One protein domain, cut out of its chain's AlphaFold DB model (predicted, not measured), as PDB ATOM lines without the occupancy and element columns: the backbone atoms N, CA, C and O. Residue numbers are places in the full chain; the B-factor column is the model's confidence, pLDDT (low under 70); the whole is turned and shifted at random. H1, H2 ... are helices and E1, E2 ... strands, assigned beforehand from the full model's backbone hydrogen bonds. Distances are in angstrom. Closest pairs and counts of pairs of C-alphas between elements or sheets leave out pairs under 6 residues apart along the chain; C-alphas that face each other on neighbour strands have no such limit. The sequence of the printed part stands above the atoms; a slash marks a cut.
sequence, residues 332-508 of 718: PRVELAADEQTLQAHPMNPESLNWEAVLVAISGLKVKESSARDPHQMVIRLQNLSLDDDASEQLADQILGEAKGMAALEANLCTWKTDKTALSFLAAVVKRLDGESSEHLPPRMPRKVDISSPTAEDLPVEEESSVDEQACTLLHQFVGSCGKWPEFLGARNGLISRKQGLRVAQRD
ATOM      1  N   PRO A 332     122.284  63.925 398.209       90.69
ATOM      2  CA  PRO A 332     121.777  64.551 396.998       90.69
ATOM      3  C   PRO A 332     121.066  65.853 397.350       90.69
ATOM      4  O   PRO A 332     120.224  65.902 398.251       90.69
ATOM      5  N   ARG A 333     121.414  66.935 396.656       92.69
ATOM      6  CA  ARG A 333     120.825  68.256 396.900       92.69
ATOM      7  C   ARG A 333     120.971  69.190 395.710       92.69
ATOM      8  O   ARG A 333     121.863  69.035 394.878       92.69
ATOM      9  N   VAL A 334     120.112  70.201 395.680       93.19
ATOM     10  CA  VAL A 334     120.222  71.347 394.774       93.19
ATOM     11  C   VAL A 334     120.610  72.567 395.602       93.19
ATOM     12  O   VAL A 334     119.979  72.858 396.618       93.19
ATOM     13  N   GLU A 335     121.660  73.275 395.203       92.56
ATOM     14  CA  GLU A 335     122.184  74.425 395.940       92.56
ATOM     15  C   GLU A 335     122.130  75.706 395.110       92.56
ATOM     16  O   GLU A 335     122.433  75.701 393.917       92.56
ATOM     17  N   LEU A 336     121.835  76.818 395.783       90.75
ATOM     18  CA  LEU A 336     122.152  78.162 395.319       90.75
ATOM     19  C   LEU A 336     123.409  78.625 396.054       90.75
ATOM     20  O   LEU A 336     123.425  78.692 397.287       90.75
ATOM     21  N   ALA A 337     124.453  78.959 395.308       87.50
ATOM     22  CA  ALA A 337     125.740  79.381 395.840       87.50
ATOM     23  C   ALA A 337     126.185  80.722 395.251       87.50
ATOM     24  O   ALA A 337     125.773  81.096 394.157       87.50
ATOM     25  N   ALA A 338     127.054  81.422 395.974       83.44
ATOM     26  CA  ALA A 338     127.845  82.532 395.455       83.44
ATOM     27  C   ALA A 338     129.309  82.233 395.774       83.44
ATOM     28  O   ALA A 338     129.646  81.992 396.937       83.44
ATOM     29  N   ASP A 339     130.152  82.192 394.746       70.94
ATOM     30  CA  ASP A 339     131.525  81.687 394.842       70.94
ATOM     31  C   ASP A 339     131.568  80.297 395.513       70.94
ATOM     32  O   ASP A 339     130.805  79.398 395.151       70.94
ATOM     33  N   GLU A 340     132.436  80.076 396.498       67.56
ATOM     34  CA  GLU A 340     132.544  78.797 397.216       67.56
ATOM     35  C   GLU A 340     131.490  78.627 398.323       67.56
ATOM     36  O   GLU A 340     131.355  77.544 398.891       67.56
ATOM     37  N   GLN A 341     130.695  79.663 398.610       78.19
ATOM     38  CA  GLN A 341     129.741  79.647 399.710       78.19
ATOM     39  C   GLN A 341     128.345  79.203 399.253       78.19
ATOM     40  O   GLN A 341     127.683  79.874 398.459       78.19
ATOM     41  N   THR A 342     127.849  78.105 399.828       83.12
ATOM     42  CA  THR A 342     126.442  77.700 399.706       83.12
ATOM     43  C   THR A 342     125.550  78.673 400.479       83.12
ATOM     44  O   THR A 342     125.715  78.854 401.685       83.12
ATOM     45  N   LEU A 343     124.600  79.307 399.786       84.62
ATOM     46  CA  LEU A 343     123.645  80.254 400.373       84.62
ATOM     47  C   LEU A 343     122.352  79.560 400.789       84.62
ATOM     48  O   LEU A 343     121.785  79.863 401.838       84.62
ATOM     49  N   GLN A 344     121.871  78.651 399.944       88.62
ATOM     50  CA  GLN A 344     120.703  77.817 400.198       88.62
ATOM     51  C   GLN A 344     120.974  76.423 399.647       88.62
ATOM     52  O   GLN A 344     121.558  76.282 398.577       88.62
ATOM     53  N   ALA A 345     120.531  75.405 400.373       88.38
ATOM     54  CA  ALA A 345     120.577  74.021 399.937       88.38
ATOM     55  C   ALA A 345     119.193  73.405 400.126       88.38
ATOM     56  O   ALA A 345     118.579  73.566 401.181       88.38
ATOM     57  N   HIS A 346     118.717  72.708 399.103       90.69
ATOM     58  CA  HIS A 346     117.493  71.927 399.128       90.69
ATOM     59  C   HIS A 346     117.871  70.441 399.087       90.69
ATOM     60  O   HIS A 346     118.305  69.964 398.033       90.69
ATOM     61  N   PRO A 347     117.776  69.712 400.214       90.81
ATOM     62  CA  PRO A 347     117.993  68.270 400.232       90.81
ATOM     63  C   PRO A 347     116.991  67.572 399.314       90.81
ATOM     64  O   PRO A 347     115.806  67.898 399.331       90.81
ATOM     65  N   MET A 348     117.463  66.609 398.532       91.75
ATOM     66  CA  MET A 348     116.617  65.798 397.662       91.75
ATOM     67  C   MET A 348     116.387  64.434 398.308       91.75
ATOM     68  O   MET A 348     117.295  63.870 398.914       91.75
ATOM     69  N   ASN A 349     115.177  63.890 398.177       87.69
ATOM     70  CA  ASN A 349     114.908  62.517 398.593       87.69
ATOM     71  C   ASN A 349     115.422  61.551 397.508       87.69
ATOM     72  O   ASN A 349     114.914  61.627 396.386       87.69
ATOM     73  N   PRO A 350     116.375  60.647 397.813       82.94
ATOM     74  CA  PRO A 350     116.867  59.667 396.845       82.94
ATOM     75  C   PRO A 350     115.760  58.781 396.257       82.94
ATOM     76  O   PRO A 350     115.819  58.435 395.086       82.94
ATOM     77  N   GLU A 351     114.731  58.442 397.041       82.25
ATOM     78  CA  GLU A 351     113.661  57.518 396.625       82.25
ATOM     79  C   GLU A 351     112.673  58.128 395.618       82.25
ATOM     80  O   GLU A 351     111.899  57.412 394.987       82.25
ATOM     81  N   SER A 352     112.666  59.457 395.478       82.31
ATOM     82  CA  SER A 352     111.755  60.188 394.592       82.31
ATOM     83  C   SER A 352     112.500  61.157 393.674       82.31
ATOM     84  O   SER A 352     111.955  62.199 393.302       82.31
ATOM     85  N   LEU A 353     113.769  60.872 393.381       89.69
ATOM     86  CA  LEU A 353     114.625  61.750 392.598       89.69
ATOM     87  C   LEU A 353     114.335  61.577 391.100       89.69
ATOM     88  O   LEU A 353     114.674  60.561 390.506       89.69
ATOM     89  N   ASN A 354     113.716  62.592 390.502       92.94
ATOM     90  CA  ASN A 354     113.502  62.723 389.060       92.94
ATOM     91  C   ASN A 354     113.738  64.176 388.625       92.94
ATOM     92  O   ASN A 354     113.909  65.077 389.461       92.94
ATOM     93  N   TRP A 355     113.757  64.421 387.318       94.38
ATOM     94  CA  TRP A 355     114.046  65.755 386.799       94.38
ATOM     95  C   TRP A 355     112.965  66.796 387.125       94.38
ATOM     96  O   TRP A 355     113.292  67.974 387.295       94.38
ATOM     97  N   GLU A 356     111.698  66.405 387.279       93.88
ATOM     98  CA  GLU A 356     110.637  67.313 387.724       93.88
ATOM     99  C   GLU A 356     110.866  67.783 389.164       93.88
ATOM    100  O   GLU A 356     110.720  68.971 389.459       93.88
ATOM    101  N   ALA A 357     111.275  66.882 390.060       93.06
ATOM    102  CA  ALA A 357     111.631  67.225 391.432       93.06
ATOM    103  C   ALA A 357     112.845  68.161 391.465       93.06
ATOM    104  O   ALA A 357     112.857  69.115 392.243       93.06
ATOM    105  N   VAL A 358     113.840  67.934 390.597       93.88
ATOM    106  CA  VAL A 358     114.992  68.838 390.441       93.88
ATOM    107  C   VAL A 358     114.535  70.226 390.003       93.88
ATOM    108  O   VAL A 358     114.940  71.212 390.617       93.88
ATOM    109  N   LEU A 359     113.660  70.330 388.999       94.50
ATOM    110  CA  LEU A 359     113.119  71.618 388.563       94.50
ATOM    111  C   LEU A 359     112.373  72.328 389.701       94.50
ATOM    112  O   LEU A 359     112.629  73.502 389.953       94.50
ATOM    113  N   VAL A 360     111.500  71.620 390.423       93.31
ATOM    114  CA  VAL A 360     110.763  72.184 391.568       93.31
ATOM    115  C   VAL A 360     111.721  72.683 392.650       93.31
ATOM    116  O   VAL A 360     111.516  73.771 393.192       93.31
ATOM    117  N   ALA A 361     112.783  71.927 392.944       92.75
ATOM    118  CA  ALA A 361     113.803  72.332 393.901       92.75
ATOM    119  C   ALA A 361     114.532  73.602 393.442       92.75
ATOM    120  O   ALA A 361     114.667  74.531 394.236       92.75
ATOM    121  N   ILE A 362     114.927  73.685 392.165       92.44
ATOM    122  CA  ILE A 362     115.566  74.879 391.589       92.44
ATOM    123  C   ILE A 362     114.627  76.089 391.662       92.44
ATOM    124  O   ILE A 362     115.032  77.132 392.170       92.44
ATOM    125  N   SER A 363     113.368  75.955 391.239       90.06
ATOM    126  CA  SER A 363     112.375  77.037 391.311       90.06
ATOM    127  C   SER A 363     112.057  77.469 392.749       90.06
ATOM    128  O   SER A 363     111.621  78.597 392.997       90.06
ATOM    129  N   GLY A 364     112.270  76.580 393.723       85.44
ATOM    130  CA  GLY A 364     112.163  76.876 395.149       85.44
ATOM    131  C   GLY A 364     113.317  77.720 395.705       85.44
ATOM    132  O   GLY A 364     113.144  78.361 396.747       85.44
ATOM    133  N   LEU A 365     114.472  77.760 395.029       86.50
ATOM    134  CA  LEU A 365     115.635  78.549 395.436       86.50
ATOM    135  C   LEU A 365     115.407  80.024 395.097       86.50
ATOM    136  O   LEU A 365     115.609  80.480 393.975       86.50
ATOM    137  N   LYS A 366     114.991  80.807 396.094       72.81
ATOM    138  CA  LYS A 366     114.759  82.247 395.926       72.81
ATOM    139  C   LYS A 366     115.984  83.042 396.350       72.81
ATOM    140  O   LYS A 366     116.415  82.943 397.500       72.81
ATOM    141  N   VAL A 367     116.474  83.925 395.484       65.56
ATOM    142  CA  VAL A 367     117.349  85.023 395.918       65.56
ATOM    143  C   VAL A 367     116.500  85.921 396.822       65.56
ATOM    144  O   VAL A 367     115.548  86.546 396.359       65.56
ATOM    145  N   LYS A 368     116.760  85.934 398.135       59.28
ATOM    146  CA  LYS A 368     116.024  86.821 399.047       59.28
ATOM    147  C   LYS A 368     116.357  88.268 398.672       59.28
ATOM    148  O   LYS A 368     117.531  88.613 398.594       59.28
ATOM    149  N   GLU A 369     115.349  89.123 398.505       47.62
ATOM    150  CA  GLU A 369     115.527  90.548 398.154       47.62
ATOM    151  C   GLU A 369     116.437  91.311 399.138       47.62
ATOM    152  O   GLU A 369     117.043  92.316 398.781       47.62
ATOM    153  N   SER A 370     116.598  90.811 400.369       42.56
ATOM    154  CA  SER A 370     117.479  91.388 401.392       42.56
ATOM    155  C   SER A 370     118.979  91.138 401.166       42.56
ATOM    156  O   SER A 370     119.801  91.750 401.844       42.56
ATOM    157  N   SER A 371     119.361  90.228 400.264       50.12
ATOM    158  CA  SER A 371     120.752  90.031 399.848       50.12
ATOM    159  C   SER A 371     120.963  90.735 398.512       50.12
ATOM    160  O   SER A 371     120.717  90.140 397.470       50.12
ATOM    161  N   ALA A 372     121.401  91.995 398.549       53.31
ATOM    162  CA  ALA A 372     121.745  92.832 397.394       53.31
ATOM    163  C   ALA A 372     122.978  92.309 396.617       53.31
ATOM    164  O   ALA A 372     123.951  93.029 396.412       53.31
ATOM    165  N   ARG A 373     122.987  91.023 396.260       64.88
ATOM    166  CA  ARG A 373     124.062  90.376 395.510       64.88
ATOM    167  C   ARG A 373     123.665  90.271 394.045       64.88
ATOM    168  O   ARG A 373     122.523  89.944 393.726       64.88
ATOM    169  N   ASP A 374     124.631  90.540 393.181       71.81
ATOM    170  CA  ASP A 374     124.477  90.483 391.735       71.81
ATOM    171  C   ASP A 374     124.147  89.041 391.286       71.81
ATOM    172  O   ASP A 374     124.915  88.120 391.594       71.81
ATOM    173  N   PRO A 375     123.033  88.805 390.558       75.44
ATOM    174  CA  PRO A 375     122.737  87.513 389.942       75.44
ATOM    175  C   PRO A 375     123.912  86.940 389.141       75.44
ATOM    176  O   PRO A 375     124.104  85.727 389.130       75.44
ATOM    177  N   HIS A 376     124.763  87.783 388.551       77.69
ATOM    178  CA  HIS A 376     125.946  87.357 387.802       77.69
ATOM    179  C   HIS A 376     127.046  86.696 388.644       77.69
ATOM    180  O   HIS A 376     128.016  86.207 388.063       77.69
ATOM    181  N   GLN A 377     126.906  86.660 389.973       80.56
ATOM    182  CA  GLN A 377     127.777  85.930 390.903       80.56
ATOM    183  C   GLN A 377     127.126  84.646 391.446       80.56
ATOM    184  O   GLN A 377     127.777  83.858 392.131       80.56
ATOM    185  N   MET A 378     125.841  84.429 391.155       86.75
ATOM    186  CA  MET A 378     125.077  83.286 391.657       86.75
ATOM    187  C   MET A 378     125.280  82.053 390.783       86.75
ATOM    188  O   MET A 378     125.342  82.147 389.560       86.75
ATOM    189  N   VAL A 379     125.338  80.882 391.405       89.44
ATOM    190  CA  VAL A 379     125.489  79.587 390.741       89.44
ATOM    191  C   VAL A 379     124.436  78.627 391.276       89.44
ATOM    192  O   VAL A 379     124.275  78.505 392.490       89.44
ATOM    193  N   ILE A 380     123.763  77.907 390.378       92.94
ATOM    194  CA  ILE A 380     122.969  76.730 390.744       92.94
ATOM    195  C   ILE A 380     123.859  75.498 390.619       92.94
ATOM    196  O   ILE A 380     124.437  75.255 389.557       92.94
ATOM    197  N   ARG A 381     123.955  74.712 391.693       92.75
ATOM    198  CA  ARG A 381     124.707  73.453 391.717       92.75
ATOM    199  C   ARG A 381     123.778  72.273 391.948       92.75
ATOM    200  O   ARG A 381     123.076  72.215 392.955       92.75
ATOM    201  N   LEU A 382     123.827  71.313 391.039       94.00
ATOM    202  CA  LEU A 382     123.278  69.977 391.224       94.00
ATOM    203  C   LEU A 382     124.372  69.136 391.887       94.00
ATOM    204  O   LEU A 382     125.455  69.018 391.320       94.00
ATOM    205  N   GLN A 383     124.137  68.618 393.092       91.88
ATOM    206  CA  GLN A 383     125.155  67.922 393.888       91.88
ATOM    207  C   GLN A 383     124.727  66.488 394.183       91.88
ATOM    208  O   GLN A 383     123.661  66.277 394.766       91.88
ATOM    209  N   ASN A 384     125.586  65.522 393.849       90.69
ATOM    210  CA  ASN A 384     125.422  64.097 394.168       90.69
ATOM    211  C   ASN A 384     124.084  63.492 393.709       90.69
ATOM    212  O   ASN A 384     123.517  62.642 394.392       90.69
ATOM    213  N   LEU A 385     123.535  63.960 392.586       91.94
ATOM    214  CA  LEU A 385     122.265  63.449 392.070       91.94
ATOM    215  C   LEU A 385     122.511  62.207 391.211       91.94
ATOM    216  O   LEU A 385     123.295  62.275 390.270       91.94
ATOM    217  N   SER A 386     121.812  61.109 391.492       91.44
ATOM    218  CA  SER A 386     121.734  59.943 390.605       91.44
ATOM    219  C   SER A 386     120.303  59.833 390.108       91.44
ATOM    220  O   SER A 386     119.413  59.539 390.898       91.44
ATOM    221  N   LEU A 387     120.076  60.159 388.838       91.75
ATOM    222  CA  LEU A 387     118.737  60.174 388.249       91.75
ATOM    223  C   LEU A 387     118.526  58.918 387.409       91.75
ATOM    224  O   LEU A 387     119.336  58.618 386.531       91.75
ATOM    225  N   ASP A 388     117.417  58.227 387.663       90.12
ATOM    226  CA  ASP A 388     117.054  56.973 386.992       90.12
ATOM    227  C   ASP A 388     116.211  57.208 385.722       90.12
ATOM    228  O   ASP A 388     115.775  56.266 385.047       90.12
ATOM    229  N   ASP A 389     115.971  58.471 385.375       93.44
ATOM    230  CA  ASP A 389     115.244  58.943 384.205       93.44
ATOM    231  C   ASP A 389     116.083  59.918 383.360       93.44
ATOM    232  O   ASP A 389     117.037  60.550 383.825       93.44
ATOM    233  N   ASP A 390     115.736  60.021 382.074       94.50
ATOM    234  CA  ASP A 390     116.373  60.969 381.163       94.50
ATOM    235  C   ASP A 390     115.578  62.271 381.069       94.50
ATOM    236  O   ASP A 390     114.366  62.257 380.843       94.50
ATOM    237  N   ALA A 391     116.274  63.407 381.152       94.50
ATOM    238  CA  ALA A 391     115.647  64.710 380.964       94.50
ATOM    239  C   ALA A 391     115.112  64.865 379.535       94.50
ATOM    240  O   ALA A 391     115.837  64.657 378.556       94.50
ATOM    241  N   SER A 392     113.871  65.332 379.396       95.38
ATOM    242  CA  SER A 392     113.365  65.808 378.105       95.38
ATOM    243  C   SER A 392     113.988  67.163 377.730       95.38
ATOM    244  O   SER A 392     114.363  67.945 378.605       95.38
ATOM    245  N   GLU A 393     114.048  67.492 376.433       94.00
ATOM    246  CA  GLU A 393     114.516  68.814 375.964       94.00
ATOM    247  C   GLU A 393     113.715  69.961 376.606       94.00
ATOM    248  O   GLU A 393     114.277  70.987 376.980       94.00
ATOM    249  N   GLN A 394     112.398  69.783 376.776       94.94
ATOM    250  CA  GLN A 394     111.530  70.789 377.397       94.94
ATOM    251  C   GLN A 394     111.904  71.038 378.860       94.94
ATOM    252  O   GLN A 394     111.913  72.183 379.307       94.94
ATOM    253  N   LEU A 395     112.224  69.974 379.594       94.81
ATOM    254  CA  LEU A 395     112.588  70.057 381.002       94.81
ATOM    255  C   LEU A 395     113.990  70.653 381.174       94.81
ATOM    256  O   LEU A 395     114.181  71.545 381.998       94.81
ATOM    257  N   ALA A 396     114.938  70.257 380.321       94.25
ATOM    258  CA  ALA A 396     116.261  70.873 380.248       94.25
ATOM    259  C   ALA A 396     116.179  72.379 379.930       94.25
ATOM    260  O   ALA A 396     116.844  73.188 380.580       94.25
ATOM    261  N   ASP A 397     115.317  72.781 378.990       93.62
ATOM    262  CA  ASP A 397     115.046  74.191 378.695       93.62
ATOM    263  C   ASP A 397     114.484  74.921 379.926       93.62
ATOM    264  O   ASP A 397     114.973  75.991 380.296       93.62
ATOM    265  N   GLN A 398     113.505  74.343 380.621       94.38
ATOM    266  CA  GLN A 398     112.937  74.954 381.823       94.38
ATOM    267  C   GLN A 398     113.995  75.152 382.913       94.38
ATOM    268  O   GLN A 398     114.124  76.267 383.414       94.38
ATOM    269  N   ILE A 399     114.816  74.134 383.186       94.00
ATOM    270  CA  ILE A 399     115.909  74.190 384.165       94.00
ATOM    271  C   ILE A 399     116.917  75.286 383.816       94.00
ATOM    272  O   ILE A 399     117.249  76.118 384.661       94.00
ATOM    273  N   LEU A 400     117.377  75.338 382.561       92.38
ATOM    274  CA  LEU A 400     118.254  76.419 382.110       92.38
ATOM    275  C   LEU A 400     117.579  77.784 382.309       92.38
ATOM    276  O   LEU A 400     118.244  78.756 382.650       92.38
ATOM    277  N   GLY A 401     116.259  77.847 382.113       90.62
ATOM    278  CA  GLY A 401     115.455  79.048 382.291       90.62
ATOM    279  C   GLY A 401     115.357  79.568 383.716       90.62
ATOM    280  O   GLY A 401     115.333  80.786 383.889       90.62
ATOM    281  N   GLU A 402     115.358  78.689 384.711       90.38
ATOM    282  CA  GLU A 402     115.415  79.084 386.121       90.38
ATOM    283  C   GLU A 402     116.791  79.667 386.490       90.38
ATOM    284  O   GLU A 402     116.894  80.547 387.341       90.38
ATOM    285  N   ALA A 403     117.850  79.257 385.784       88.44
ATOM    286  CA  ALA A 403     119.211  79.775 385.944       88.44
ATOM    287  C   ALA A 403     119.492  81.068 385.146       88.44
ATOM    288  O   ALA A 403     120.648  81.460 384.965       88.44
ATOM    289  N   LYS A 404     118.460  81.749 384.629       87.06
ATOM    290  CA  LYS A 404     118.614  82.938 383.771       87.06
ATOM    291  C   LYS A 404     119.479  84.020 384.419       87.06
ATOM    292  O   LYS A 404     119.175  84.491 385.509       87.06
ATOM    293  N   GLY A 405     120.490  84.497 383.689       78.69
ATOM    294  CA  GLY A 405     121.341  85.616 384.114       78.69
ATOM    295  C   GLY A 405     122.331  85.270 385.231       78.69
ATOM    296  O   GLY A 405     123.196  86.089 385.545       78.69
ATOM    297  N   MET A 406     122.249  84.054 385.780       87.94
ATOM    298  CA  MET A 406     123.177  83.557 386.786       87.94
ATOM    299  C   MET A 406     124.565  83.294 386.193       87.94
ATOM    300  O   MET A 406     124.729  83.126 384.977       87.94
ATOM    301  N   ALA A 407     125.579  83.240 387.055       87.19
ATOM    302  CA  ALA A 407     126.955  82.947 386.678       87.19
ATOM    303  C   ALA A 407     127.085  81.561 386.034       87.19
ATOM    304  O   ALA A 407     127.756  81.426 385.008       87.19
ATOM    305  N   ALA A 408     126.444  80.538 386.613       89.88
ATOM    306  CA  ALA A 408     126.525  79.173 386.105       89.88
ATOM    307  C   ALA A 408     125.372  78.254 386.550       89.88
ATOM    308  O   ALA A 408     124.782  78.440 387.615       89.88
ATOM    309  N   LEU A 409     125.130  77.220 385.744       92.75
ATOM    310  CA  LEU A 409     124.486  75.967 386.141       92.75
ATOM    311  C   LEU A 409     125.543  74.855 386.098       92.75
ATOM    312  O   LEU A 409     126.146  74.636 385.045       92.75
ATOM    313  N   GLU A 410     125.773  74.173 387.219       92.00
ATOM    314  CA  GLU A 410     126.842  73.178 387.363       92.00
ATOM    315  C   GLU A 410     126.310  71.854 387.922       92.00
ATOM    316  O   GLU A 410     125.591  71.838 388.919       92.00
ATOM    317  N   ALA A 411     126.699  70.739 387.307       91.44
ATOM    318  CA  ALA A 411     126.498  69.395 387.829       91.44
ATOM    319  C   ALA A 411     127.794  68.881 388.465       91.44
ATOM    320  O   ALA A 411     128.828  68.778 387.808       91.44
ATOM    321  N   ASN A 412     127.728  68.547 389.752       88.50
ATOM    322  CA  ASN A 412     128.854  68.109 390.560       88.50
ATOM    323  C   ASN A 412     128.547  66.742 391.168       88.50
ATOM    324  O   ASN A 412     127.583  66.585 391.917       88.50
ATOM    325  N   LEU A 413     129.401  65.758 390.872       86.69
ATOM    326  CA  LEU A 413     129.260  64.380 391.361       86.69
ATOM    327  C   LEU A 413     127.902  63.741 391.014       86.69
ATOM    328  O   LEU A 413     127.413  62.894 391.752       86.69
ATOM    329  N   CYS A 414     127.287  64.146 389.903       90.56
ATOM    330  CA  CYS A 414     126.028  63.569 389.448       90.56
ATOM    331  C   CYS A 414     126.254  62.335 388.562       90.56
ATOM    332  O   CYS A 414     127.322  62.159 387.975       90.56
ATOM    333  N   THR A 415     125.215  61.531 388.385       91.94
ATOM    334  CA  THR A 415     125.154  60.452 387.399       91.94
ATOM    335  C   THR A 415     123.826  60.560 386.660       91.94
ATOM    336  O   THR A 415     122.764  60.621 387.281       91.94
ATOM    337  N   TRP A 416     123.889  60.628 385.334       93.81
ATOM    338  CA  TRP A 416     122.705  60.633 384.475       93.81
ATOM    339  C   TRP A 416     122.296  59.203 384.142       93.81
ATOM    340  O   TRP A 416     123.158  58.325 384.109       93.81
ATOM    341  N   LYS A 417     121.021  58.962 383.829       94.31
ATOM    342  CA  LYS A 417     120.586  57.642 383.368       94.31
ATOM    343  C   LYS A 417     121.349  57.230 382.110       94.31
ATOM    344  O   LYS A 417     122.116  56.271 382.143       94.31
ATOM    345  N   THR A 418     121.198  57.996 381.026       95.00
ATOM    346  CA  THR A 418     121.892  57.760 379.753       95.00
ATOM    347  C   THR A 418     122.434  59.059 379.149       95.00
ATOM    348  O   THR A 418     122.252  60.160 379.677       95.00
ATOM    349  N   ASP A 419     123.094  58.949 377.994       93.69
ATOM    350  CA  ASP A 419     123.589  60.101 377.234       93.69
ATOM    351  C   ASP A 419     122.458  60.994 376.673       93.69
ATOM    352  O   ASP A 419     122.712  62.136 376.277       93.69
ATOM    353  N   LYS A 420     121.195  60.529 376.674       94.94
ATOM    354  CA  LYS A 420     120.033  61.317 376.215       94.94
ATOM    355  C   LYS A 420     119.835  62.584 377.040       94.94
ATOM    356  O   LYS A 420     119.510  63.625 376.481       94.94
ATOM    357  N   THR A 421     120.099  62.529 378.344       94.31
ATOM    358  CA  THR A 421     120.054  63.712 379.214       94.31
ATOM    359  C   THR A 421     121.031  64.793 378.741       94.31
ATOM    360  O   THR A 421     120.649  65.952 378.571       94.31
ATOM    361  N   ALA A 422     122.289  64.422 378.479       92.62
ATOM    362  CA  ALA A 422     123.306  65.366 378.020       92.62
ATOM    363  C   ALA A 422     122.936  65.954 376.645       92.62
ATOM    364  O   ALA A 422     123.055  67.161 376.423       92.62
ATOM    365  N   LEU A 423     122.396  65.111 375.756       95.25
ATOM    366  CA  LEU A 423     121.876  65.519 374.452       95.25
ATOM    367  C   LEU A 423     120.729  66.540 374.576       95.25
ATOM    368  O   LEU A 423     120.753  67.552 373.880       95.25
ATOM    369  N   SER A 424     119.765  66.318 375.476       95.75
ATOM    370  CA  SER A 424     118.638  67.231 375.735       95.75
ATOM    371  C   SER A 424     119.100  68.614 376.201       95.75
ATOM    372  O   SER A 424     118.608  69.631 375.708       95.75
ATOM    373  N   PHE A 425     120.077  68.674 377.110       94.75
ATOM    374  CA  PHE A 425     120.687  69.941 377.520       94.75
ATOM    375  C   PHE A 425     121.443  70.604 376.369       94.75
ATOM    376  O   PHE A 425     121.253  71.795 376.133       94.75
ATOM    377  N   LEU A 426     122.259  69.859 375.618       95.38
ATOM    378  CA  LEU A 426     122.958  70.388 374.447       95.38
ATOM    379  C   LEU A 426     121.971  70.967 373.416       95.38
ATOM    380  O   LEU A 426     122.183  72.079 372.935       95.38
ATOM    381  N   ALA A 427     120.874  70.265 373.125       95.31
ATOM    382  CA  ALA A 427     119.824  70.725 372.218       95.31
ATOM    383  C   ALA A 427     119.168  72.023 372.711       95.31
ATOM    384  O   ALA A 427     119.057  72.985 371.949       95.31
ATOM    385  N   ALA A 428     118.808  72.097 373.996       93.62
ATOM    386  CA  ALA A 428     118.223  73.298 374.594       93.62
ATOM    387  C   ALA A 428     119.192  74.499 374.567       93.62
ATOM    388  O   ALA A 428     118.787  75.621 374.258       93.62
ATOM    389  N   VAL A 429     120.483  74.272 374.836       93.06
ATOM    390  CA  VAL A 429     121.537  75.295 374.739       93.06
ATOM    391  C   VAL A 429     121.662  75.804 373.301       93.06
ATOM    392  O   VAL A 429     121.622  77.014 373.081       93.06
ATOM    393  N   VAL A 430     121.787  74.906 372.319       93.31
ATOM    394  CA  VAL A 430     121.918  75.267 370.896       93.31
ATOM    395  C   VAL A 430     120.707  76.058 370.423       93.31
ATOM    396  O   VAL A 430     120.867  77.157 369.904       93.31
ATOM    397  N   LYS A 431     119.497  75.569 370.705       91.44
ATOM    398  CA  LYS A 431     118.234  76.233 370.362       91.44
ATOM    399  C   LYS A 431     118.160  77.675 370.866       91.44
ATOM    400  O   LYS A 431     117.622  78.539 370.180       91.44
ATOM    401  N   ARG A 432     118.700  77.948 372.056       88.94
ATOM    402  CA  ARG A 432     118.751  79.301 372.633       88.94
ATOM    403  C   ARG A 432     119.832  80.171 372.010       88.94
ATOM    404  O   ARG A 432     119.608  81.363 371.827       88.94
ATOM    405  N   LEU A 433     120.988  79.592 371.689       88.88
ATOM    406  CA  LEU A 433     122.091  80.306 371.042       88.88
ATOM    407  C   LEU A 433     121.832  80.583 369.552       88.88
ATOM    408  O   LEU A 433     122.405  81.529 369.016       88.88
ATOM    409  N   ASP A 434     120.987  79.792 368.895       87.19
ATOM    410  CA  ASP A 434     120.587  79.980 367.495       87.19
ATOM    411  C   ASP A 434     119.509  81.065 367.308       87.19
ATOM    412  O   ASP A 434     119.171  81.404 366.174       87.19
ATOM    413  N   GLY A 435     118.988  81.637 368.402       77.12
ATOM    414  CA  GLY A 435     118.096  82.797 368.360       77.12
ATOM    415  C   GLY A 435     118.751  84.048 367.754       77.12
ATOM    416  O   GLY A 435     119.966  84.111 367.557       77.12
ATOM    417  N   GLU A 436     117.946  85.073 367.453       61.94
ATOM    418  CA  GLU A 436     118.455  86.341 366.910       61.94
ATOM    419  C   GLU A 436     119.444  87.002 367.879       61.94
ATOM    420  O   GLU A 436     119.136  87.187 369.057       61.94
ATOM    421  N   SER A 437     120.636  87.362 367.384       60.94
ATOM    422  CA  SER A 437     121.688  87.979 368.193       60.94
ATOM    423  C   SER A 437     121.228  89.338 368.724       60.94
ATOM    424  O   SER A 437     121.080  90.285 367.948       60.94
ATOM    425  N   SER A 438     121.029  89.436 370.037       57.88
ATOM    426  CA  SER A 438     120.802  90.701 370.743       57.88
ATOM    427  C   SER A 438     122.085  91.164 371.441       57.88
ATOM    428  O   SER A 438     123.003  90.367 371.620       57.88
ATOM    429  N   GLU A 439     122.148  92.426 371.876       57.47
ATOM    430  CA  GLU A 439     123.282  92.968 372.652       57.47
ATOM    431  C   GLU A 439     123.479  92.276 374.022       57.47
ATOM    432  O   GLU A 439     124.528  92.428 374.642       57.47
ATOM    433  N   HIS A 440     122.511  91.470 374.475       66.44
ATOM    434  CA  HIS A 440     122.519  90.763 375.761       66.44
ATOM    435  C   HIS A 440     122.520  89.242 375.590       66.44
ATOM    436  O   HIS A 440     122.141  88.743 374.534       66.44
ATOM    437  N   LEU A 441     122.898  88.486 376.629       71.38
ATOM    438  CA  LEU A 441     122.752  87.025 376.673       71.38
ATOM    439  C   LEU A 441     121.323  86.593 376.273       71.38
ATOM    440  O   LEU A 441     120.366  87.274 376.664       71.38
ATOM    441  N   PRO A 442     121.131  85.456 375.559       72.81
ATOM    442  CA  PRO A 442     119.796  85.005 375.193       72.81
ATOM    443  C   PRO A 442     118.876  84.960 376.417       72.81
ATOM    444  O   PRO A 442     119.305  84.511 377.494       72.81
ATOM    445  N   PRO A 443     117.606  85.389 376.294       67.25
ATOM    446  CA  PRO A 443     116.658  85.282 377.385       67.25
ATOM    447  C   PRO A 443     116.653  83.861 377.939       67.25
ATOM    448  O   PRO A 443     116.658  82.888 377.192       67.25
ATOM    449  N   ARG A 444     116.598  83.759 379.268       77.06
ATOM    450  CA  ARG A 444     116.529  82.490 380.000       77.06
ATOM    451  C   ARG A 444     117.839  81.703 380.059       77.06
ATOM    452  O   ARG A 444     117.810  80.606 380.574       77.06
ATOM    453  N   MET A 445     118.983  82.228 379.625       85.81
ATOM    454  CA  MET A 445     120.250  81.485 379.646       85.81
ATOM    455  C   MET A 445     121.140  81.869 380.855       85.81
ATOM    456  O   MET A 445     121.194  83.052 381.199       85.81
ATOM    457  N   PRO A 446     121.839  80.926 381.517       89.31
ATOM    458  CA  PRO A 446     122.955  81.244 382.412       89.31
ATOM    459  C   PRO A 446     124.221  81.583 381.611       89.31
ATOM    460  O   PRO A 446     124.377  81.192 380.453       89.31
ATOM    461  N   ARG A 447     125.180  82.273 382.235       88.88
ATOM    462  CA  ARG A 447     126.451  82.629 381.578       88.88
ATOM    463  C   ARG A 447     127.346  81.413 381.327       88.88
ATOM    464  O   ARG A 447     128.148  81.433 380.398       88.88
ATOM    465  N   LYS A 448     127.210  80.348 382.116       90.69
ATOM    466  CA  LYS A 448     127.992  79.109 382.005       90.69
ATOM    467  C   LYS A 448     127.098  77.889 382.236       90.69
ATOM    468  O   LYS A 448     126.213  77.928 383.087       90.69
ATOM    469  N   VAL A 449     127.332  76.810 381.490       91.62
ATOM    470  CA  VAL A 449     126.588  75.543 381.620       91.62
ATOM    471  C   VAL A 449     127.577  74.388 381.665       91.62
ATOM    472  O   VAL A 449     128.161  74.046 380.644       91.62
ATOM    473  N   ASP A 450     127.750  73.771 382.827       89.31
ATOM    474  CA  ASP A 450     128.597  72.591 383.010       89.31
ATOM    475  C   ASP A 450     127.727  71.427 383.501       89.31
ATOM    476  O   ASP A 450     127.598  71.200 384.699       89.31
ATOM    477  N   ILE A 451     127.106  70.705 382.566       88.81
ATOM    478  CA  ILE A 451     126.171  69.598 382.852       88.81
ATOM    479  C   ILE A 451     126.706  68.224 382.419       88.81
ATOM    480  O   ILE A 451     125.997  67.223 382.504       88.81
ATOM    481  N   SER A 452     127.956  68.151 381.946       88.94
ATOM    482  CA  SER A 452     128.611  66.874 381.646       88.94
ATOM    483  C   SER A 452     128.730  66.023 382.907       88.94
ATOM    484  O   SER A 452     129.289  66.467 383.908       88.94
ATOM    485  N   SER A 453     128.243  64.786 382.830       89.19
ATOM    486  CA  SER A 453     128.356  63.804 383.905       89.19
ATOM    487  C   SER A 453     128.474  62.383 383.345       89.19
ATOM    488  O   SER A 453     128.147  62.166 382.173       89.19
ATOM    489  N   PRO A 454     128.979  61.415 384.132       88.81
ATOM    490  CA  PRO A 454     128.913  59.995 383.795       88.81
ATOM    491  C   PRO A 454     127.470  59.496 383.648       88.81
ATOM    492  O   PRO A 454     126.546  60.081 384.217       88.81
ATOM    493  N   THR A 455     127.300  58.394 382.918       90.62
ATOM    494  CA  THR A 455     126.016  57.707 382.741       90.62
ATOM    495  C   THR A 455     125.976  56.402 383.536       90.62
ATOM    496  O   THR A 455     127.005  55.739 383.679       90.62
ATOM    497  N   ALA A 456     124.806  56.048 384.069       89.38
ATOM    498  CA  ALA A 456     124.573  54.799 384.796       89.38
ATOM    499  C   ALA A 456     124.317  53.621 383.846       89.38
ATOM    500  O   ALA A 456     124.770  52.506 384.102       89.38
ATOM    501  N   GLU A 457     123.613  53.879 382.744       91.06
ATOM    502  CA  GLU A 457     123.197  52.885 381.762       91.06
ATOM    503  C   GLU A 457     123.747  53.217 380.370       91.06
ATOM    504  O   GLU A 457     123.936  54.380 379.996       91.06
ATOM    505  N   ASP A 458     123.973  52.162 379.589       89.81
ATOM    506  CA  ASP A 458     124.338  52.261 378.182       89.81
ATOM    507  C   ASP A 458     123.095  52.181 377.300       89.81
ATOM    508  O   ASP A 458     122.162  51.420 377.565       89.81
ATOM    509  N   LEU A 459     123.092  52.966 376.226       90.81
ATOM    510  CA  LEU A 459     122.037  52.898 375.225       90.81
ATOM    511  C   LEU A 459     122.189  51.629 374.370       90.81
ATOM    512  O   LEU A 459     123.314  51.190 374.116       90.81
ATOM    513  N   PRO A 460     121.083  51.064 373.853       92.38
ATOM    514  CA  PRO A 460     121.149  50.079 372.776       92.38
ATOM    515  C   PRO A 460     121.964  50.623 371.595       92.38
ATOM    516  O   PRO A 460     121.875  51.810 371.287       92.38
ATOM    517  N   VAL A 461     122.730  49.769 370.910       88.38
ATOM    518  CA  VAL A 461     123.714  50.169 369.879       88.38
ATOM    519  C   VAL A 461     123.099  51.044 368.775       88.38
ATOM    520  O   VAL A 461     123.717  52.006 368.307       88.38
ATOM    521  N   GLU A 462     121.870  50.734 368.360       86.19
ATOM    522  CA  GLU A 462     121.143  51.489 367.340       86.19
ATOM    523  C   GLU A 462     120.750  52.892 367.830       86.19
ATOM    524  O   GLU A 462     120.876  53.872 367.090       86.19
ATOM    525  N   GLU A 463     120.310  53.005 369.084       92.44
ATOM    526  CA  GLU A 463     119.974  54.289 369.705       92.44
ATOM    527  C   GLU A 463     121.229  55.110 370.004       92.44
ATOM    528  O   GLU A 463     121.240  56.314 369.752       92.44
ATOM    529  N   GLU A 464     122.298  54.464 370.473       92.50
ATOM    530  CA  GLU A 464     123.599  55.079 370.737       92.50
ATOM    531  C   GLU A 464     124.145  55.750 369.471       92.50
ATOM    532  O   GLU A 464     124.513  56.925 369.489       92.50
ATOM    533  N   SER A 465     124.102  55.044 368.338       90.69
ATOM    534  CA  SER A 465     124.583  55.560 367.052       90.69
ATOM    535  C   SER A 465     123.825  56.810 366.590       90.69
ATOM    536  O   SER A 465     124.448  57.727 366.042       90.69
ATOM    537  N   SER A 466     122.505  56.846 366.817       93.56
ATOM    538  CA  SER A 466     121.626  57.981 366.497       93.56
ATOM    539  C   SER A 466     121.853  59.165 367.442       93.56
ATOM    540  O   SER A 466     121.965  60.309 366.999       93.56
ATOM    541  N   VAL A 467     121.980  58.897 368.743       94.25
ATOM    542  CA  VAL A 467     122.271  59.907 369.770       94.25
ATOM    543  C   VAL A 467     123.636  60.557 369.531       94.25
ATOM    544  O   VAL A 467     123.750  61.779 369.610       94.25
ATOM    545  N   ASP A 468     124.652  59.780 369.157       94.62
ATOM    546  CA  ASP A 468     125.991  60.290 368.846       94.62
ATOM    547  C   ASP A 468     126.011  61.141 367.558       94.62
ATOM    548  O   ASP A 468     126.726  62.144 367.481       94.62
ATOM    549  N   GLU A 469     125.203  60.792 366.552       93.94
ATOM    550  CA  GLU A 469     125.052  61.588 365.324       93.94
ATOM    551  C   GLU A 469     124.364  62.937 365.591       93.94
ATOM    552  O   GLU A 469     124.813  63.989 365.115       93.94
ATOM    553  N   GLN A 470     123.313  62.927 366.414       95.56
ATOM    554  CA  GLN A 470     122.637  64.146 366.855       95.56
ATOM    555  C   GLN A 470     123.561  65.017 367.712       95.56
ATOM    556  O   GLN A 470     123.661  66.222 367.471       95.56
ATOM    557  N   ALA A 471     124.295  64.418 368.655       95.31
ATOM    558  CA  ALA A 471     125.266  65.127 369.483       95.31
ATOM    559  C   ALA A 471     126.338  65.810 368.625       95.31
ATOM    560  O   ALA A 471     126.632  66.984 368.837       95.31
ATOM    561  N   CYS A 472     126.878  65.120 367.616       94.38
ATOM    562  CA  CYS A 472     127.839  65.709 366.683       94.38
ATOM    563  C   CYS A 472     127.265  66.942 365.968       94.38
ATOM    564  O   CYS A 472     127.874  68.017 365.983       94.38
ATOM    565  N   THR A 473     126.063  66.816 365.398       95.19
ATOM    566  CA  THR A 473     125.385  67.913 364.691       95.19
ATOM    567  C   THR A 473     125.188  69.127 365.599       95.19
ATOM    568  O   THR A 473     125.524  70.254 365.225       95.19
ATOM    569  N   LEU A 474     124.708  68.895 366.820       96.12
ATOM    570  CA  LEU A 474     124.477  69.951 367.800       96.12
ATOM    571  C   LEU A 474     125.783  70.578 368.303       96.12
ATOM    572  O   LEU A 474     125.836  71.788 368.487       96.12
ATOM    573  N   LEU A 475     126.863  69.810 368.482       95.25
ATOM    574  CA  LEU A 475     128.176  70.360 368.850       95.25
ATOM    575  C   LEU A 475     128.716  71.302 367.768       95.25
ATOM    576  O   LEU A 475     129.251  72.366 368.083       95.25
ATOM    577  N   HIS A 476     128.548  70.949 366.494       93.62
ATOM    578  CA  HIS A 476     128.907  71.831 365.386       93.62
ATOM    579  C   HIS A 476     128.112  73.144 365.412       93.62
ATOM    580  O   HIS A 476     128.703  74.220 365.281       93.62
ATOM    581  N   GLN A 477     126.794  73.064 365.610       94.19
ATOM    582  CA  GLN A 477     125.922  74.237 365.725       94.19
ATOM    583  C   GLN A 477     126.298  75.093 366.941       94.19
ATOM    584  O   GLN A 477     126.511  76.299 366.813       94.19
ATOM    585  N   PHE A 478     126.512  74.456 368.092       94.25
ATOM    586  CA  PHE A 478     126.964  75.100 369.320       94.25
ATOM    587  C   PHE A 478     128.236  75.921 369.097       94.25
ATOM    588  O   PHE A 478     128.277  77.100 369.447       94.25
ATOM    589  N   VAL A 479     129.270  75.337 368.482       92.62
ATOM    590  CA  VAL A 479     130.532  76.047 368.225       92.62
ATOM    591  C   VAL A 479     130.326  77.224 367.264       92.62
ATOM    592  O   VAL A 479     130.903  78.291 367.476       92.62
ATOM    593  N   GLY A 480     129.471  77.065 366.250       89.62
ATOM    594  CA  GLY A 480     129.130  78.130 365.302       89.62
ATOM    595  C   GLY A 480     128.344  79.297 365.915       89.62
ATOM    596  O   GLY A 480     128.471  80.431 365.445       89.62
ATOM    597  N   SER A 481     127.564  79.044 366.968       89.81
ATOM    598  CA  SER A 481     126.670  80.043 367.567       89.81
ATOM    599  C   SER A 481     127.194  80.640 368.874       89.81
ATOM    600  O   SER A 481     127.014  81.834 369.101       89.81
ATOM    601  N   CYS A 482     127.923  79.891 369.704       88.81
ATOM    602  CA  CYS A 482     128.389  80.367 371.016       88.81
ATOM    603  C   CYS A 482     129.307  81.600 370.939       88.81
ATOM    604  O   CYS A 482     129.264  82.466 371.813       88.81
ATOM    605  N   GLY A 483     130.104  81.719 369.872       86.50
ATOM    606  CA  GLY A 483     130.997  82.857 369.654       86.50
ATOM    607  C   GLY A 483     130.267  84.193 369.491       86.50
ATOM    608  O   GLY A 483     130.852  85.234 369.788       86.50
ATOM    609  N   LYS A 484     128.995  84.157 369.061       87.00
ATOM    610  CA  LYS A 484     128.145  85.329 368.800       87.00
ATOM    611  C   LYS A 484     127.613  85.995 370.071       87.00
ATOM    612  O   LYS A 484     127.130  87.113 369.985       87.00
ATOM    613  N   TRP A 485     127.714  85.330 371.224       87.25
ATOM    614  CA  TRP A 485     127.130  85.780 372.490       87.25
ATOM    615  C   TRP A 485     128.228  86.116 373.510       87.25
ATOM    616  O   TRP A 485     128.729  85.211 374.180       87.25
ATOM    617  N   PRO A 486     128.637  87.392 373.650       81.94
ATOM    618  CA  PRO A 486     129.754  87.800 374.510       81.94
ATOM    619  C   PRO A 486     129.592  87.431 375.985       81.94
ATOM    620  O   PRO A 486     130.571  87.081 376.640       81.94
ATOM    621  N   GLU A 487     128.363  87.478 376.498       84.50
ATOM    622  CA  GLU A 487     128.054  87.189 377.902       84.50
ATOM    623  C   GLU A 487     128.051  85.686 378.225       84.50
ATOM    624  O   GLU A 487     128.108  85.313 379.401       84.50
ATOM    625  N   PHE A 488     128.030  84.820 377.202       88.88
ATOM    626  CA  PHE A 488     128.108  83.374 377.367       88.88
ATOM    627  C   PHE A 488     129.571  82.932 377.504       88.88
ATOM    628  O   PHE A 488     130.359  82.939 376.555       88.88
ATOM    629  N   LEU A 489     129.943  82.534 378.717       86.12
ATOM    630  CA  LEU A 489     131.287  82.131 379.129       86.12
ATOM    631  C   LEU A 489     131.585  80.654 378.805       86.12
ATOM    632  O   LEU A 489     132.754  80.252 378.777       86.12
ATOM    633  N   GLY A 490     130.558  79.862 378.482       84.62
ATOM    634  CA  GLY A 490     130.676  78.543 377.853       84.62
ATOM    635  C   GLY A 490     130.357  77.340 378.728       84.62
ATOM    636  O   GLY A 490     129.716  77.452 379.766       84.62
ATOM    637  N   ALA A 491     130.829  76.181 378.268       79.69
ATOM    638  CA  ALA A 491     130.635  74.872 378.886       79.69
ATOM    639  C   ALA A 491     131.985  74.158 379.018       79.69
ATOM    640  O   ALA A 491     132.336  73.266 378.243       79.69
ATOM    641  N   ARG A 492     132.821  74.643 379.941       67.62
ATOM    642  CA  ARG A 492     134.245  74.269 380.007       67.62
ATOM    643  C   ARG A 492     134.452  72.812 380.412       67.62
ATOM    644  O   ARG A 492     135.444  72.224 379.981       67.62
ATOM    645  N   ASN A 493     133.537  72.248 381.196       66.81
ATOM    646  CA  ASN A 493     133.559  70.830 381.562       66.81
ATOM    647  C   ASN A 493     132.794  69.944 380.560       66.81
ATOM    648  O   ASN A 493     132.748  68.731 380.735       66.81
ATOM    649  N   GLY A 494     132.269  70.530 379.478       70.31
ATOM    650  CA  GLY A 494     131.547  69.840 378.412       70.31
ATOM    651  C   GLY A 494     130.025  69.877 378.583       70.31
ATOM    652  O   GLY A 494     129.502  70.076 379.677       70.31
ATOM    653  N   LEU A 495     129.323  69.672 377.465       83.50
ATOM    654  CA  LEU A 495     127.861  69.510 377.396       83.50
ATOM    655  C   LEU A 495     127.437  68.047 377.205       83.50
ATOM    656  O   LEU A 495     126.260  67.734 377.310       83.50
ATOM    657  N   ILE A 496     128.395  67.163 376.925       90.94
ATOM    658  CA  ILE A 496     128.182  65.729 376.719       90.94
ATOM    659  C   ILE A 496     129.066  64.928 377.667       90.94
ATOM    660  O   ILE A 496     130.076  65.447 378.157       90.94
ATOM    661  N   SER A 497     128.705  63.674 377.936       87.12
ATOM    662  CA  SER A 497     129.500  62.801 378.801       87.12
ATOM    663  C   SER A 497     130.883  62.529 378.192       87.12
ATOM    664  O   SER A 497     131.084  62.581 376.974       87.12
ATOM    665  N   ARG A 498     131.875  62.206 379.032       85.94
ATOM    666  CA  ARG A 498     133.218  61.835 378.546       85.94
ATOM    667  C   ARG A 498     133.170  60.598 377.643       85.94
ATOM    668  O   ARG A 498     133.916  60.546 376.667       85.94
ATOM    669  N   LYS A 499     132.317  59.620 377.971       85.94
ATOM    670  CA  LYS A 499     132.147  58.382 377.198       85.94
ATOM    671  C   LYS A 499     131.584  58.691 375.810       85.94
ATOM    672  O   LYS A 499     132.202  58.315 374.817       85.94
ATOM    673  N   GLN A 500     130.508  59.476 375.748       89.75
ATOM    674  CA  GLN A 500     129.931  59.947 374.493       89.75
ATOM    675  C   GLN A 500     130.932  60.753 373.664       89.75
ATOM    676  O   GLN A 500     131.092  60.507 372.473       89.75
ATOM    677  N   GLY A 501     131.674  61.671 374.292       88.31
ATOM    678  CA  GLY A 501     132.688  62.469 373.602       88.31
ATOM    679  C   GLY A 501     133.779  61.623 372.943       88.31
ATOM    680  O   GLY A 501     134.225  61.955 371.847       88.31
ATOM    681  N   LEU A 502     134.182  60.510 373.568       87.12
ATOM    682  CA  LEU A 502     135.133  59.567 372.972       87.12
ATOM    683  C   LEU A 502     134.536  58.827 371.769       87.12
ATOM    684  O   LEU A 502     135.203  58.744 370.739       87.12
ATOM    685  N   ARG A 503     133.291  58.337 371.863       90.56
ATOM    686  CA  ARG A 503     132.619  57.658 370.740       90.56
ATOM    687  C   ARG A 503     132.406  58.599 369.556       90.56
ATOM    688  O   ARG A 503     132.782  58.268 368.434       90.56
ATOM    689  N   VAL A 504     131.901  59.811 369.804       90.50
ATOM    690  CA  VAL A 504     131.709  60.844 368.772       90.50
ATOM    691  C   VAL A 504     133.039  61.201 368.104       90.50
ATOM    692  O   VAL A 504     133.115  61.255 366.877       90.50
ATOM    693  N   ALA A 505     134.115  61.376 368.877       87.19
ATOM    694  CA  ALA A 505     135.435  61.689 368.334       87.19
ATOM    695  C   ALA A 505     136.028  60.577 367.447       87.19
ATOM    696  O   ALA A 505     136.830  60.868 366.562       87.19
ATOM    697  N   GLN A 506     135.633  59.318 367.638       87.44
ATOM    698  CA  GLN A 506     136.122  58.196 366.832       87.44
ATOM    699  C   GLN A 506     135.443  58.077 365.460       87.44
ATOM    700  O   GLN A 506     135.967  57.377 364.594       87.44
ATOM    701  N   ARG A 507     134.308  58.757 365.234       87.56
ATOM    702  CA  ARG A 507     133.548  58.648 363.975       87.56
ATOM    703  C   ARG A 507     134.314  59.227 362.791       87.56
ATOM    704  O   ARG A 507     134.493  58.559 361.775       87.56
ATOM    705  N   ASP A 508     134.760  60.473 362.921       89.69
ATOM    706  CA  ASP A 508     135.481  61.190 361.874       89.69
ATOM    707  C   ASP A 508     136.202  62.442 362.417       89.69
ATOM    708  O   ASP A 508     136.027  62.868 363.562       89.69
TER     709      ASP A 508
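This is residues 332 to 508 of the 718 residues of the protein "ACT1 protein" of Symbiodinium natans (UniProt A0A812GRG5). A twisted sheet of four strands makes one end of this model, with H1 packed over one face; H2, H3 and H4 follow in a curved row past the sheet's edge strand E4, and H5 packs across H4 at the far end. Residues 449 to 450, too short a stretch to be a named strand, pair alongside E4 and widen the sheet. The printed part has 177 residues, with four named strands and five named helices in the order E1, E2, H1, E3, H2, E4, H3, H4, H5. The sheet runs E2, E1, E3, E4 and is mixed, and the class is mixed, helices and strands. The whole is compact, with a radius of gyration of the C-alphas of 15.9 A and spans of 52 by 44 by 25 A.

Find C-alpha 333 at (120.825, 68.256, 396.900), where E1, residues 333 to 338, begins. E2, residues 341 to 347, measures 16.4 A, and H1 takes residues 355 to 364. Next come E3, residues 378 to 383, H2, residues 393 to 402, and E4, residues 408 to 412. H3, residues 419 to 433, is 21.2 A long. H4, residues 461 to 482, starts at (123.714, 50.169, 369.879) and runs 30.6 A. H5, residues 498 to 507, ends at (133.548, 58.648, 363.975).

Look first at the hairpin E1 and E2, antiparallel, where N 336 and O 344 are 2.9 A apart. E1 and E3 are antiparallel, with N 335 and O 381 at 2.9 A. E3 and E4 are parallel, with N 382 and O 410 at 2.8 A. E2, H1 and E3 form a split strand-helix-strand unit, two strands running the same way with E1 between them; E3, H2 and E4 form a strand-helix-strand unit of parallel neighbours. Both crossovers are right-handed. H1 lies over E1 at a height over the sheet of 9.3 A; H2 only grazes the sheet with residues 399 to 402. H1 and H2 touch at a shallow tilt of 15 degrees, the C-alphas of Leu 359 and Ile 399 closest at 5.8 A. H3 touches H2 with residues 424 to 429 alone, at a steep tilt of 60 degrees, Ser 424 and Glu 393 having the closest C-alphas, 4.4 A apart. H3 and H4 touch at a shallow tilt of 26 degrees, closest at the C-alphas of Val 430 and Phe 478, 5.3 A. H4 touches H5 with residues 468 to 472 alone, about perpendicular at 88 degrees; the closest C-alphas, Asp 468 and Val 504, are 5.7 A apart. Every O i to N i+4 pair is within hydrogen-bond range in H1, H2, H3 and H4, and 5 of 6 in H5.

The C-alphas farthest apart, Ser 370 and Asp 508, are 52.9 A apart. The printed part has no cut. The links H1 to E3, H3 to H4 and H4 to H5 are long. Mean pLDDT of the printed part is 86.7; look for values under 70 at residue 340, residues 367 to 373, 436 to 440, residue 443 and residues 492 to 493.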